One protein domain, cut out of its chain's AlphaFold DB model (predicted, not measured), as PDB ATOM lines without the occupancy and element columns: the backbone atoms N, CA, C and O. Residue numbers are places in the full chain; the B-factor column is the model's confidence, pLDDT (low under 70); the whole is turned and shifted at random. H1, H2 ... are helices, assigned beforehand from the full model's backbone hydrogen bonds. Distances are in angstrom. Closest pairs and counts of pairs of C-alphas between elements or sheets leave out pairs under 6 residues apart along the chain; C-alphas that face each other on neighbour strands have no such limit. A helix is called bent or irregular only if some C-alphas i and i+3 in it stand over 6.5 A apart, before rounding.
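This is residues 527 to 612 of the 618 residues of the protein "AT-rich interactive domain-containing protein 2" of Anthurium amnicola (UniProt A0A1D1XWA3). One long helix, H3, bent but nearly straight, makes the longest axis; H1 and H2 gather beside its first arm, and H5 sticks out past H4. The 86 printed residues, with five named helices, H1 to H5, and no named strand, are all helix in class and compact, with a radius of gyration of the C-alphas of 13.8 A and spans of 40 by 35 by 20 A.

H1, residues 528 to 539, is close but not clearly touching H2, residues 550 to 556; their closest C-alphas, Leu 537 and Ala 553, are 7.4 A apart. H3, residues 562 to 584, assigned as one helix by its hydrogen bonds, is bent: C-alphas 571 and 574 are 6.7 A apart. Its arms, H3a to residue 571 and H3b from 574, stand at a shallow tilt of 21 degrees. H2 and H3a only just touch, with 3 pairs of C-alphas within 8 A, the closest Leu 554 and Ser 562 at 6.8 A. H1 and H3a are near each other. H4, residues 599 to 602, and H5, residues 605 to 612, meet only through their link. Every O i to N i+4 pair is within hydrogen-bond range in H1, H2 and H3a, 6 of 7 in H3b and 2 of 4 in H5; H4 is too short for one.

H1, 16.7 A long, begins at C-alpha 528 (-10.996, -15.706, 24.678). H3a measures 13.9 A and H3b 15.5 A. H5 ends at C-alpha 612 (-7.589, -19.010, 13.416).

The printed part has no cut. H3 to H4 is a long link. Residues 542 to 547 and 581 to 612 have pLDDT under 70.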
ATOM      1  N   THR A 527     -13.236 -18.997  27.550       92.81
ATOM      2  CA  THR A 527     -13.491 -17.995  26.505       92.81
ATOM      3  C   THR A 527     -12.248 -17.144  26.229       92.81
ATOM      4  O   THR A 527     -11.368 -17.007  27.078       92.81
ATOM      5  N   LEU A 528     -12.151 -16.545  25.035       91.19
ATOM      6  CA  LEU A 528     -10.996 -15.706  24.678       91.19
ATOM      7  C   LEU A 528     -10.813 -14.522  25.639       91.19
ATOM      8  O   LEU A 528      -9.678 -14.133  25.902       91.19
ATOM      9  N   ASP A 529     -11.905 -13.984  26.179       91.25
ATOM     10  CA  ASP A 529     -11.860 -12.863  27.113       91.25
ATOM     11  C   ASP A 529     -11.502 -13.306  28.536       91.25
ATOM     12  O   ASP A 529     -10.680 -12.647  29.164       91.25
ATOM     13  N   GLU A 530     -11.964 -14.473  29.008       92.56
ATOM     14  CA  GLU A 530     -11.429 -15.068  30.245       92.56
ATOM     15  C   GLU A 530      -9.914 -15.330  30.131       92.56
ATOM     16  O   GLU A 530      -9.176 -15.029  31.065       92.56
ATOM     17  N   GLN A 531      -9.423 -15.818  28.980       92.25
ATOM     18  CA  GLN A 531      -7.982 -16.031  28.754       92.25
ATOM     19  C   GLN A 531      -7.193 -14.708  28.734       92.25
ATOM     20  O   GLN A 531      -6.147 -14.619  29.369       92.25
ATOM     21  N   ARG A 532      -7.709 -13.656  28.079       90.75
ATOM     22  CA  ARG A 532      -7.111 -12.302  28.100       90.75
ATOM     23  C   ARG A 532      -7.040 -11.720  29.510       90.75
ATOM     24  O   ARG A 532      -6.018 -11.157  29.888       90.75
ATOM     25  N   ILE A 533      -8.121 -11.860  30.277       90.75
ATOM     26  CA  ILE A 533      -8.202 -11.408  31.669       90.75
ATOM     27  C   ILE A 533      -7.222 -12.201  32.542       90.75
ATOM     28  O   ILE A 533      -6.593 -11.615  33.416       90.75
ATOM     29  N   PHE A 534      -7.042 -13.501  32.287       91.12
ATOM     30  CA  PHE A 534      -6.080 -14.338  33.008       91.12
ATOM     31  C   PHE A 534      -4.648 -13.886  32.735       91.12
ATOM     32  O   PHE A 534      -3.906 -13.606  33.675       91.12
ATOM     33  N   ASP A 535      -4.282 -13.758  31.457       87.69
ATOM     34  CA  ASP A 535      -2.947 -13.331  31.050       87.69
ATOM     35  C   ASP A 535      -2.652 -11.929  31.633       87.69
ATOM     36  O   ASP A 535      -1.617 -11.736  32.267       87.69
ATOM     37  N   ALA A 536      -3.596 -10.980  31.550       87.94
ATOM     38  CA  ALA A 536      -3.477  -9.654  32.174       87.94
ATOM     39  C   ALA A 536      -3.385  -9.689  33.713       87.94
ATOM     40  O   ALA A 536      -2.672  -8.875  34.300       87.94
ATOM     41  N   LEU A 537      -4.070 -10.620  34.382       86.88
ATOM     42  CA  LEU A 537      -4.021 -10.745  35.839       86.88
ATOM     43  C   LEU A 537      -2.665 -11.270  36.326       86.88
ATOM     44  O   LEU A 537      -2.181 -10.801  37.355       86.88
ATOM     45  N   VAL A 538      -2.027 -12.185  35.585       84.44
ATOM     46  CA  VAL A 538      -0.654 -12.614  35.899       84.44
ATOM     47  C   VAL A 538       0.333 -11.459  35.686       84.44
ATOM     48  O   VAL A 538       1.179 -11.233  36.547       84.44
ATOM     49  N   LYS A 539       0.182 -10.652  34.617       79.56
ATOM     50  CA  LYS A 539       1.011  -9.442  34.399       79.56
ATOM     51  C   LYS A 539       0.962  -8.453  35.571       79.56
ATOM     52  O   LYS A 539       1.949  -7.782  35.845       79.56
ATOM     53  N   LEU A 540      -0.184  -8.349  36.247       75.88
ATOM     54  CA  LEU A 540      -0.404  -7.446  37.384       75.88
ATOM     55  C   LEU A 540       0.014  -8.044  38.743       75.88
ATOM     56  O   LEU A 540      -0.187  -7.403  39.778       75.88
ATOM     57  N   ASN A 541       0.580  -9.255  38.754       70.69
ATOM     58  CA  ASN A 541       1.017  -9.960  39.956       70.69
ATOM     59  C   ASN A 541       2.466 -10.490  39.817       70.69
ATOM     60  O   ASN A 541       2.674 -11.705  39.900       70.69
ATOM     61  N   PRO A 542       3.475  -9.615  39.615       63.56
ATOM     62  CA  PRO A 542       4.880 -10.019  39.673       63.56
ATOM     63  C   PRO A 542       5.219 -10.566  41.067       63.56
ATOM     64  O   PRO A 542       4.686 -10.106  42.085       63.56
ATOM     65  N   LEU A 543       6.089 -11.575  41.122       56.84
ATOM     66  CA  LEU A 543       6.365 -12.301  42.364       56.84
ATOM     67  C   LEU A 543       7.157 -11.444  43.357       56.84
ATOM     68  O   LEU A 543       6.927 -11.550  44.565       56.84
ATOM     69  N   ALA A 544       7.999 -10.530  42.861       55.19
ATOM     70  CA  ALA A 544       8.753  -9.586  43.683       55.19
ATOM     71  C   ALA A 544       7.874  -8.706  44.602       55.19
ATOM     72  O   ALA A 544       8.323  -8.273  45.663       55.19
ATOM     73  N   GLU A 545       6.605  -8.461  44.246       60.59
ATOM     74  CA  GLU A 545       5.698  -7.602  45.022       60.59
ATOM     75  C   GLU A 545       4.928  -8.331  46.146       60.59
ATOM     76  O   GLU A 545       4.114  -7.703  46.825       60.59
ATOM     77  N   ASN A 546       5.139  -9.641  46.359       60.75
ATOM     78  CA  ASN A 546       4.397 -10.468  47.335       60.75
ATOM     79  C   ASN A 546       2.854 -10.431  47.184       60.75
ATOM     80  O   ASN A 546       2.108 -10.748  48.116       60.75
ATOM     81  N   LYS A 547       2.342 -10.053  46.005       69.00
ATOM     82  CA  LYS A 547       0.900 -10.016  45.718       69.00
ATOM     83  C   LYS A 547       0.358 -11.435  45.506       69.00
ATOM     84  O   LYS A 547       1.011 -12.290  44.908       69.00
ATOM     85  N   SER A 548      -0.852 -11.695  46.001       76.25
ATOM     86  CA  SER A 548      -1.519 -12.993  45.841       76.25
ATOM     87  C   SER A 548      -2.396 -13.002  44.594       76.25
ATOM     88  O   SER A 548      -3.449 -12.368  44.586       76.25
ATOM     89  N   PHE A 549      -2.006 -13.783  43.586       83.25
ATOM     90  CA  PHE A 549      -2.762 -13.988  42.344       83.25
ATOM     91  C   PHE A 549      -4.153 -14.608  42.586       83.25
ATOM     92  O   PHE A 549      -5.146 -14.229  41.961       83.25
ATOM     93  N   TRP A 550      -4.242 -15.556  43.525       84.56
ATOM     94  CA  TRP A 550      -5.414 -16.421  43.701       84.56
ATOM     95  C   TRP A 550      -6.665 -15.685  44.195       84.56
ATOM     96  O   TRP A 550      -7.769 -15.990  43.746       84.56
ATOM     97  N   GLY A 551      -6.513 -14.705  45.091       84.81
ATOM     98  CA  GLY A 551      -7.638 -13.934  45.637       84.81
ATOM     99  C   GLY A 551      -8.378 -13.111  44.568       84.81
ATOM    100  O   GLY A 551      -9.590 -13.272  44.409       84.81
ATOM    101  N   PRO A 552      -7.672 -12.262  43.799       85.75
ATOM    102  CA  PRO A 552      -8.202 -11.596  42.615       85.75
ATOM    103  C   PRO A 552      -8.770 -12.569  41.575       85.75
ATOM    104  O   PRO A 552      -9.878 -12.336  41.097       85.75
ATOM    105  N   ALA A 553      -8.076 -13.674  41.267       87.25
ATOM    106  CA  ALA A 553      -8.532 -14.635  40.260       87.25
ATOM    107  C   ALA A 553      -9.907 -15.229  40.612       87.25
ATOM    108  O   ALA A 553     -10.823 -15.185  39.794       87.25
ATOM    109  N   LEU A 554     -10.086 -15.691  41.855       86.94
ATOM    110  CA  LEU A 554     -11.361 -16.229  42.352       86.94
ATOM    111  C   LEU A 554     -12.485 -15.182  42.406       86.94
ATOM    112  O   LEU A 554     -13.657 -15.536  42.325       86.94
ATOM    113  N   LYS A 555     -12.148 -13.894  42.543       87.25
ATOM    114  CA  LYS A 555     -13.124 -12.794  42.535       87.25
ATOM    115  C   LYS A 555     -13.552 -12.390  41.120       87.25
ATOM    116  O   LYS A 555     -14.678 -11.934  40.937       87.25
ATOM    117  N   ILE A 556     -12.653 -12.505  40.143       88.06
ATOM    118  CA  ILE A 556     -12.890 -12.099  38.751       88.06
ATOM    119  C   ILE A 556     -13.574 -13.226  37.969       88.06
ATOM    120  O   ILE A 556     -14.588 -12.991  37.312       88.06
ATOM    121  N   PHE A 557     -13.079 -14.461  38.079       88.62
ATOM    122  CA  PHE A 557     -13.627 -15.620  37.374       88.62
ATOM    123  C   PHE A 557     -14.783 -16.269  38.141       88.62
ATOM    124  O   PHE A 557     -14.731 -17.446  38.477       88.62
ATOM    125  N   GLY A 558     -15.865 -15.522  38.391       82.25
ATOM    126  CA  GLY A 558     -17.070 -16.055  39.052       82.25
ATOM    127  C   GLY A 558     -17.772 -17.198  38.289       82.25
ATOM    128  O   GLY A 558     -18.627 -17.875  38.852       82.25
ATOM    129  N   SER A 559     -17.402 -17.420  37.022       86.56
ATOM    130  CA  SER A 559     -17.774 -18.563  36.174       86.56
ATOM    131  C   SER A 559     -16.966 -19.841  36.449       86.56
ATOM    132  O   SER A 559     -17.332 -20.903  35.946       86.56
ATOM    133  N   LYS A 560     -15.856 -19.748  37.192       90.31
ATOM    134  CA  LYS A 560     -14.856 -20.806  37.382       90.31
ATOM    135  C   LYS A 560     -14.683 -21.137  38.858       90.31
ATOM    136  O   LYS A 560     -14.694 -20.261  39.719       90.31
ATOM    137  N   ASN A 561     -14.465 -22.412  39.157       89.56
ATOM    138  CA  ASN A 561     -14.063 -22.836  40.494       89.56
ATOM    139  C   ASN A 561     -12.523 -22.829  40.633       89.56
ATOM    140  O   ASN A 561     -11.787 -22.695  39.653       89.56
ATOM    141  N   SER A 562     -12.012 -22.990  41.856       89.81
ATOM    142  CA  SER A 562     -10.567 -22.952  42.129       89.81
ATOM    143  C   SER A 562      -9.764 -24.021  41.378       89.81
ATOM    144  O   SER A 562      -8.645 -23.734  40.953       89.81
ATOM    145  N   ARG A 563     -10.323 -25.220  41.154       91.00
ATOM    146  CA  ARG A 563      -9.687 -26.287  40.363       91.00
ATOM    147  C   ARG A 563      -9.526 -25.869  38.904       91.00
ATOM    148  O   ARG A 563      -8.473 -26.134  38.335       91.00
ATOM    149  N   ASP A 564     -10.506 -25.182  38.320       91.12
ATOM    150  CA  ASP A 564     -10.441 -24.730  36.923       91.12
ATOM    151  C   ASP A 564      -9.317 -23.704  36.728       91.12
ATOM    152  O   ASP A 564      -8.562 -23.783  35.760       91.12
ATOM    153  N   ILE A 565      -9.191 -22.750  37.661       91.12
ATOM    154  CA  ILE A 565      -8.167 -21.690  37.635       91.12
ATOM    155  C   ILE A 565      -6.770 -22.297  37.835       91.12
ATOM    156  O   ILE A 565      -5.846 -21.972  37.090       91.12
ATOM    157  N   VAL A 566      -6.616 -23.217  38.798       90.12
ATOM    158  CA  VAL A 566      -5.363 -23.960  39.032       90.12
ATOM    159  C   VAL A 566      -5.001 -24.826  37.820       90.12
ATOM    160  O   VAL A 566      -3.850 -24.813  37.384       90.12
ATOM    161  N   SER A 567      -5.971 -25.535  37.235       91.00
ATOM    162  CA  SER A 567      -5.759 -26.349  36.035       91.00
ATOM    163  C   SER A 567      -5.323 -25.481  34.858       91.00
ATOM    164  O   SER A 567      -4.307 -25.780  34.239       91.00
ATOM    165  N   TYR A 568      -5.999 -24.358  34.586       91.50
ATOM    166  CA  TYR A 568      -5.587 -23.445  33.517       91.50
ATOM    167  C   TYR A 568      -4.179 -22.870  33.754       91.50
ATOM    168  O   TYR A 568      -3.385 -22.813  32.814       91.50
ATOM    169  N   TYR A 569      -3.823 -22.518  34.997       89.88
ATOM    170  CA  TYR A 569      -2.473 -22.046  35.329       89.88
ATOM    171  C   TYR A 569      -1.397 -23.066  34.918       89.88
ATOM    172  O   TYR A 569      -0.512 -22.746  34.123       89.88
ATOM    173  N   PHE A 570      -1.499 -24.313  35.388       88.62
ATOM    174  CA  PHE A 570      -0.469 -25.326  35.139       88.62
ATOM    175  C   PHE A 570      -0.553 -25.968  33.743       88.62
ATOM    176  O   PHE A 570       0.472 -26.083  33.076       88.62
ATOM    177  N   ASN A 571      -1.744 -26.348  33.266       89.94
ATOM    178  CA  ASN A 571      -1.926 -27.032  31.977       89.94
ATOM    179  C   ASN A 571      -1.855 -26.103  30.758       89.94
ATOM    180  O   ASN A 571      -1.569 -26.573  29.655       89.94
ATOM    181  N   VAL A 572      -2.136 -24.805  30.924       89.62
ATOM    182  CA  VAL A 572      -2.222 -23.857  29.803       89.62
ATOM    183  C   VAL A 572      -1.196 -22.741  29.936       89.62
ATOM    184  O   VAL A 572      -0.336 -22.622  29.066       89.62
ATOM    185  N   PHE A 573      -1.262 -21.921  30.988       88.19
ATOM    186  CA  PHE A 573      -0.430 -20.718  31.094       88.19
ATOM    187  C   PHE A 573       1.067 -21.056  31.196       88.19
ATOM    188  O   PHE A 573       1.851 -20.613  30.357       88.19
ATOM    189  N   ILE A 574       1.459 -21.911  32.148       86.38
ATOM    190  CA  ILE A 574       2.859 -22.320  32.344       86.38
ATOM    191  C   ILE A 574       3.405 -23.067  31.114       86.38
ATOM    192  O   ILE A 574       4.503 -22.759  30.646       86.38
ATOM    193  N   LEU A 575       2.627 -23.976  30.506       85.56
ATOM    194  CA  LEU A 575       3.058 -24.671  29.283       85.56
ATOM    195  C   LEU A 575       3.203 -23.725  28.076       85.56
ATOM    196  O   LEU A 575       4.116 -23.912  27.268       85.56
ATOM    197  N   ARG A 576       2.349 -22.695  27.950       85.81
ATOM    198  CA  ARG A 576       2.506 -21.636  26.935       85.81
ATOM    199  C   ARG A 576       3.755 -20.794  27.205       85.81
ATOM    200  O   ARG A 576       4.511 -20.572  26.264       85.81
ATOM    201  N   ARG A 577       3.998 -20.374  28.455       82.75
ATOM    202  CA  ARG A 577       5.172 -19.578  28.868       82.75
ATOM    203  C   ARG A 577       6.481 -20.297  28.525       82.75
ATOM    204  O   ARG A 577       7.247 -19.792  27.704       82.75
ATOM    205  N   MET A 578       6.677 -21.513  29.043       81.19
ATOM    206  CA  MET A 578       7.856 -22.334  28.729       81.19
ATOM    207  C   MET A 578       7.955 -22.596  27.221       81.19
ATOM    208  O   MET A 578       9.003 -22.411  26.610       81.19
ATOM    209  N   GLY A 579       6.831 -22.940  26.584       77.75
ATOM    210  CA  GLY A 579       6.747 -23.190  25.145       77.75
ATOM    211  C   GLY A 579       7.036 -21.980  24.245       77.75
ATOM    212  O   GLY A 579       7.196 -22.185  23.038       77.75
ATOM    213  N   ILE A 580       7.102 -20.765  24.800       75.38
ATOM    214  CA  ILE A 580       7.603 -19.540  24.161       75.38
ATOM    215  C   ILE A 580       9.094 -19.359  24.484       75.38
ATOM    216  O   ILE A 580       9.884 -19.205  23.553       75.38
ATOM    217  N   GLN A 581       9.497 -19.457  25.758       69.31
ATOM    218  CA  GLN A 581      10.898 -19.337  26.194       69.31
ATOM    219  C   GLN A 581      11.822 -20.278  25.395       69.31
ATOM    220  O   GLN A 581      12.733 -19.795  24.728       69.31
ATOM    221  N   THR A 582      11.511 -21.581  25.310       68.50
ATOM    222  CA  THR A 582      12.288 -22.589  24.543       68.50
ATOM    223  C   THR A 582      12.258 -22.392  23.010       68.50
ATOM    224  O   THR A 582      12.781 -23.219  22.267       68.50
ATOM    225  N   ARG A 583      11.590 -21.353  22.488       68.50
ATOM    226  CA  ARG A 583      11.567 -21.016  21.047       68.50
ATOM    227  C   ARG A 583      12.188 -19.663  20.718       68.50
ATOM    228  O   ARG A 583      12.508 -19.441  19.555       68.50
ATOM    229  N   LEU A 584      12.286 -18.766  21.697       62.78
ATOM    230  CA  LEU A 584      12.899 -17.445  21.543       62.78
ATOM    231  C   LEU A 584      14.339 -17.432  22.054       62.78
ATOM    232  O   LEU A 584      15.203 -16.816  21.438       62.78
ATOM    233  N   ILE A 585      14.590 -18.120  23.166       53.16
ATOM    234  CA  ILE A 585      15.890 -18.173  23.825       53.16
ATOM    235  C   ILE A 585      16.628 -19.396  23.272       53.16
ATOM    236  O   ILE A 585      16.352 -20.531  23.660       53.16
ATOM    237  N   GLY A 586      17.520 -19.159  22.306       49.50
ATOM    238  CA  GLY A 586      18.299 -20.210  21.642       49.50
ATOM    239  C   GLY A 586      19.394 -20.831  22.516       49.50
ATOM    240  O   GLY A 586      19.827 -21.946  22.235       49.50
ATOM    241  N   GLU A 587      19.806 -20.141  23.583       45.09
ATOM    242  CA  GLU A 587      20.872 -20.554  24.498       45.09
ATOM    243  C   GLU A 587      20.447 -20.324  25.956       45.09
ATOM    244  O   GLU A 587      20.076 -19.213  26.319       45.09
ATOM    245  N   ALA A 588      20.497 -21.387  26.766       47.28
ATOM    246  CA  ALA A 588      20.570 -21.401  28.235       47.28
ATOM    247  C   ALA A 588      19.986 -20.193  29.017       47.28
ATOM    248  O   ALA A 588      20.684 -19.569  29.817       47.28
ATOM    249  N   GLY A 589      18.692 -19.899  28.852       47.44
ATOM    250  CA  GLY A 589      17.966 -19.060  29.814       47.44
ATOM    251  C   GLY A 589      17.783 -19.809  31.136       47.44
ATOM    252  O   GLY A 589      17.409 -20.985  31.109       47.44
ATOM    253  N   ASP A 590      18.049 -19.152  32.270       45.69
ATOM    254  CA  ASP A 590      17.886 -19.766  33.594       45.69
ATOM    255  C   ASP A 590      16.415 -20.167  33.810       45.69
ATOM    256  O   ASP A 590      15.490 -19.436  33.450       45.69
ATOM    257  N   SER A 591      16.200 -21.365  34.349       48.06
ATOM    258  CA  SER A 591      14.877 -21.973  34.488       48.06
ATOM    259  C   SER A 591      14.260 -21.763  35.872       48.06
ATOM    260  O   SER A 591      13.099 -22.135  36.045       48.06
ATOM    261  N   ASP A 592      15.005 -21.209  36.836       52.84
ATOM    262  CA  ASP A 592      14.484 -20.816  38.157       52.84
ATOM    263  C   ASP A 592      13.983 -19.342  38.180       52.84
ATOM    264  O   ASP A 592      13.452 -18.905  39.202       52.84
ATOM    265  N   ASP A 593      14.094 -18.575  37.078       50.06
ATOM    266  CA  ASP A 593      13.581 -17.192  36.991       50.06
ATOM    267  C   ASP A 593      12.117 -17.120  36.505       50.06
ATOM    268  O   ASP A 593      11.786 -17.152  35.310       50.06
ATOM    269  N   ASP A 594      11.215 -17.005  37.478       53.72
ATOM    270  CA  ASP A 594       9.785 -16.814  37.263       53.72
ATOM    271  C   ASP A 594       9.394 -15.363  36.898       53.72
ATOM    272  O   ASP A 594       8.218 -15.118  36.611       53.72
ATOM    273  N   GLU A 595      10.317 -14.403  36.770       52.44
ATOM    274  CA  GLU A 595      10.017 -13.018  36.369       52.44
ATOM    275  C   GLU A 595      10.448 -12.755  34.905       52.44
ATOM    276  O   GLU A 595      11.583 -12.977  34.504       52.44
ATOM    277  N   PHE A 596       9.517 -12.342  34.033       49.12
ATOM    278  CA  PHE A 596       9.782 -12.166  32.592       49.12
ATOM    279  C   PHE A 596       9.203 -10.848  32.086       49.12
ATOM    280  O   PHE A 596       8.020 -10.580  32.305       49.12
ATOM    281  N   ASN A 597      10.000 -10.048  31.362       46.03
ATOM    282  CA  ASN A 597       9.486  -8.813  30.771       46.03
ATOM    283  C   ASN A 597       8.458  -9.126  29.668       46.03
ATOM    284  O   ASN A 597       8.770  -9.729  28.639       46.03
ATOM    285  N   VAL A 598       7.217  -8.697  29.891       47.44
ATOM    286  CA  VAL A 598       6.048  -9.151  29.135       47.44
ATOM    287  C   VAL A 598       5.882  -8.476  27.771       47.44
ATOM    288  O   VAL A 598       5.021  -8.889  26.993       47.44
ATOM    289  N   ASP A 599       6.712  -7.490  27.431       44.81
ATOM    290  CA  ASP A 599       6.647  -6.785  26.143       44.81
ATOM    291  C   ASP A 599       6.810  -7.747  24.946       44.81
ATOM    292  O   ASP A 599       6.089  -7.657  23.952       44.81
ATOM    293  N   ALA A 600       7.665  -8.769  25.082       47.75
ATOM    294  CA  ALA A 600       7.864  -9.812  24.068       47.75
ATOM    295  C   ALA A 600       6.662 -10.773  23.895       47.75
ATOM    296  O   ALA A 600       6.638 -11.581  22.964       47.75
ATOM    297  N   TYR A 601       5.662 -10.714  24.779       44.94
ATOM    298  CA  TYR A 601       4.449 -11.536  24.722       44.94
ATOM    299  C   TYR A 601       3.413 -10.947  23.749       44.94
ATOM    300  O   TYR A 601       2.803 -11.683  22.966       44.94
ATOM    301  N   GLU A 602       3.245  -9.618  23.762       47.59
ATOM    302  CA  GLU A 602       2.256  -8.894  22.945       47.59
ATOM    303  C   GLU A 602       2.526  -9.021  21.441       47.59
ATOM    304  O   GLU A 602       1.592  -9.192  20.665       47.59
ATOM    305  N   ASP A 603       3.786  -9.014  21.003       45.22
ATOM    306  CA  ASP A 603       4.123  -9.031  19.569       45.22
ATOM    307  C   ASP A 603       3.891 -10.411  18.901       45.22
ATOM    308  O   ASP A 603       3.817 -10.545  17.671       45.22
ATOM    309  N   LEU A 604       3.748 -11.470  19.709       47.28
ATOM    310  CA  LEU A 604       3.671 -12.865  19.258       47.28
ATOM    311  C   LEU A 604       2.277 -13.489  19.409       47.28
ATOM    312  O   LEU A 604       1.849 -14.245  18.529       47.28
ATOM    313  N   TYR A 605       1.533 -13.163  20.470       44.59
ATOM    314  CA  TYR A 605       0.193 -13.719  20.718       44.59
ATOM    315  C   TYR A 605      -0.818 -13.438  19.575       44.59
ATOM    316  O   TYR A 605      -1.457 -14.386  19.092       44.59
ATOM    317  N   PRO A 606      -0.928 -12.202  19.034       41.34
ATOM    318  CA  PRO A 606      -1.802 -11.886  17.903       41.34
ATOM    319  C   PRO A 606      -1.446 -12.678  16.641       41.34
ATOM    320  O   PRO A 606      -2.341 -13.128  15.924       41.34
ATOM    321  N   ARG A 607      -0.152 -12.929  16.390       37.84
ATOM    322  CA  ARG A 607       0.324 -13.687  15.215       37.84
ATOM    323  C   ARG A 607      -0.077 -15.167  15.274       37.84
ATOM    324  O   ARG A 607      -0.294 -15.786  14.230       37.84
ATOM    325  N   VAL A 608      -0.233 -15.733  16.476       41.38
ATOM    326  CA  VAL A 608      -0.753 -17.098  16.678       41.38
ATOM    327  C   VAL A 608      -2.281 -17.147  16.546       41.38
ATOM    328  O   VAL A 608      -2.807 -18.103  15.969       41.38
ATOM    329  N   LEU A 609      -3.000 -16.122  17.019       36.88
ATOM    330  CA  LEU A 609      -4.467 -16.077  16.974       36.88
ATOM    331  C   LEU A 609      -5.041 -15.666  15.605       36.88
ATOM    332  O   LEU A 609      -6.020 -16.276  15.175       36.88
ATOM    333  N   HIS A 610      -4.425 -14.744  14.855       30.64
ATOM    334  CA  HIS A 610      -4.910 -14.344  13.519       30.64
ATOM    335  C   HIS A 610      -4.986 -15.517  12.524       30.64
ATOM    336  O   HIS A 610      -5.850 -15.539  11.644       30.64
ATOM    337  N   ARG A 611      -4.153 -16.555  12.694       35.00
ATOM    338  CA  ARG A 611      -4.235 -17.791  11.892       35.00
ATOM    339  C   ARG A 611      -5.467 -18.662  12.175       35.00
ATOM    340  O   ARG A 611      -5.711 -19.577  11.394       35.00
ATOM    341  N   ARG A 612      -6.262 -18.387  13.221       37.34
ATOM    342  CA  ARG A 612      -7.589 -19.010  13.416       37.34
ATOM    343  C   ARG A 612      -8.677 -18.397  12.520       37.34
ATOM    344  O   ARG A 612      -9.681 -19.058  12.290       37.34
TER     345      ARG A 612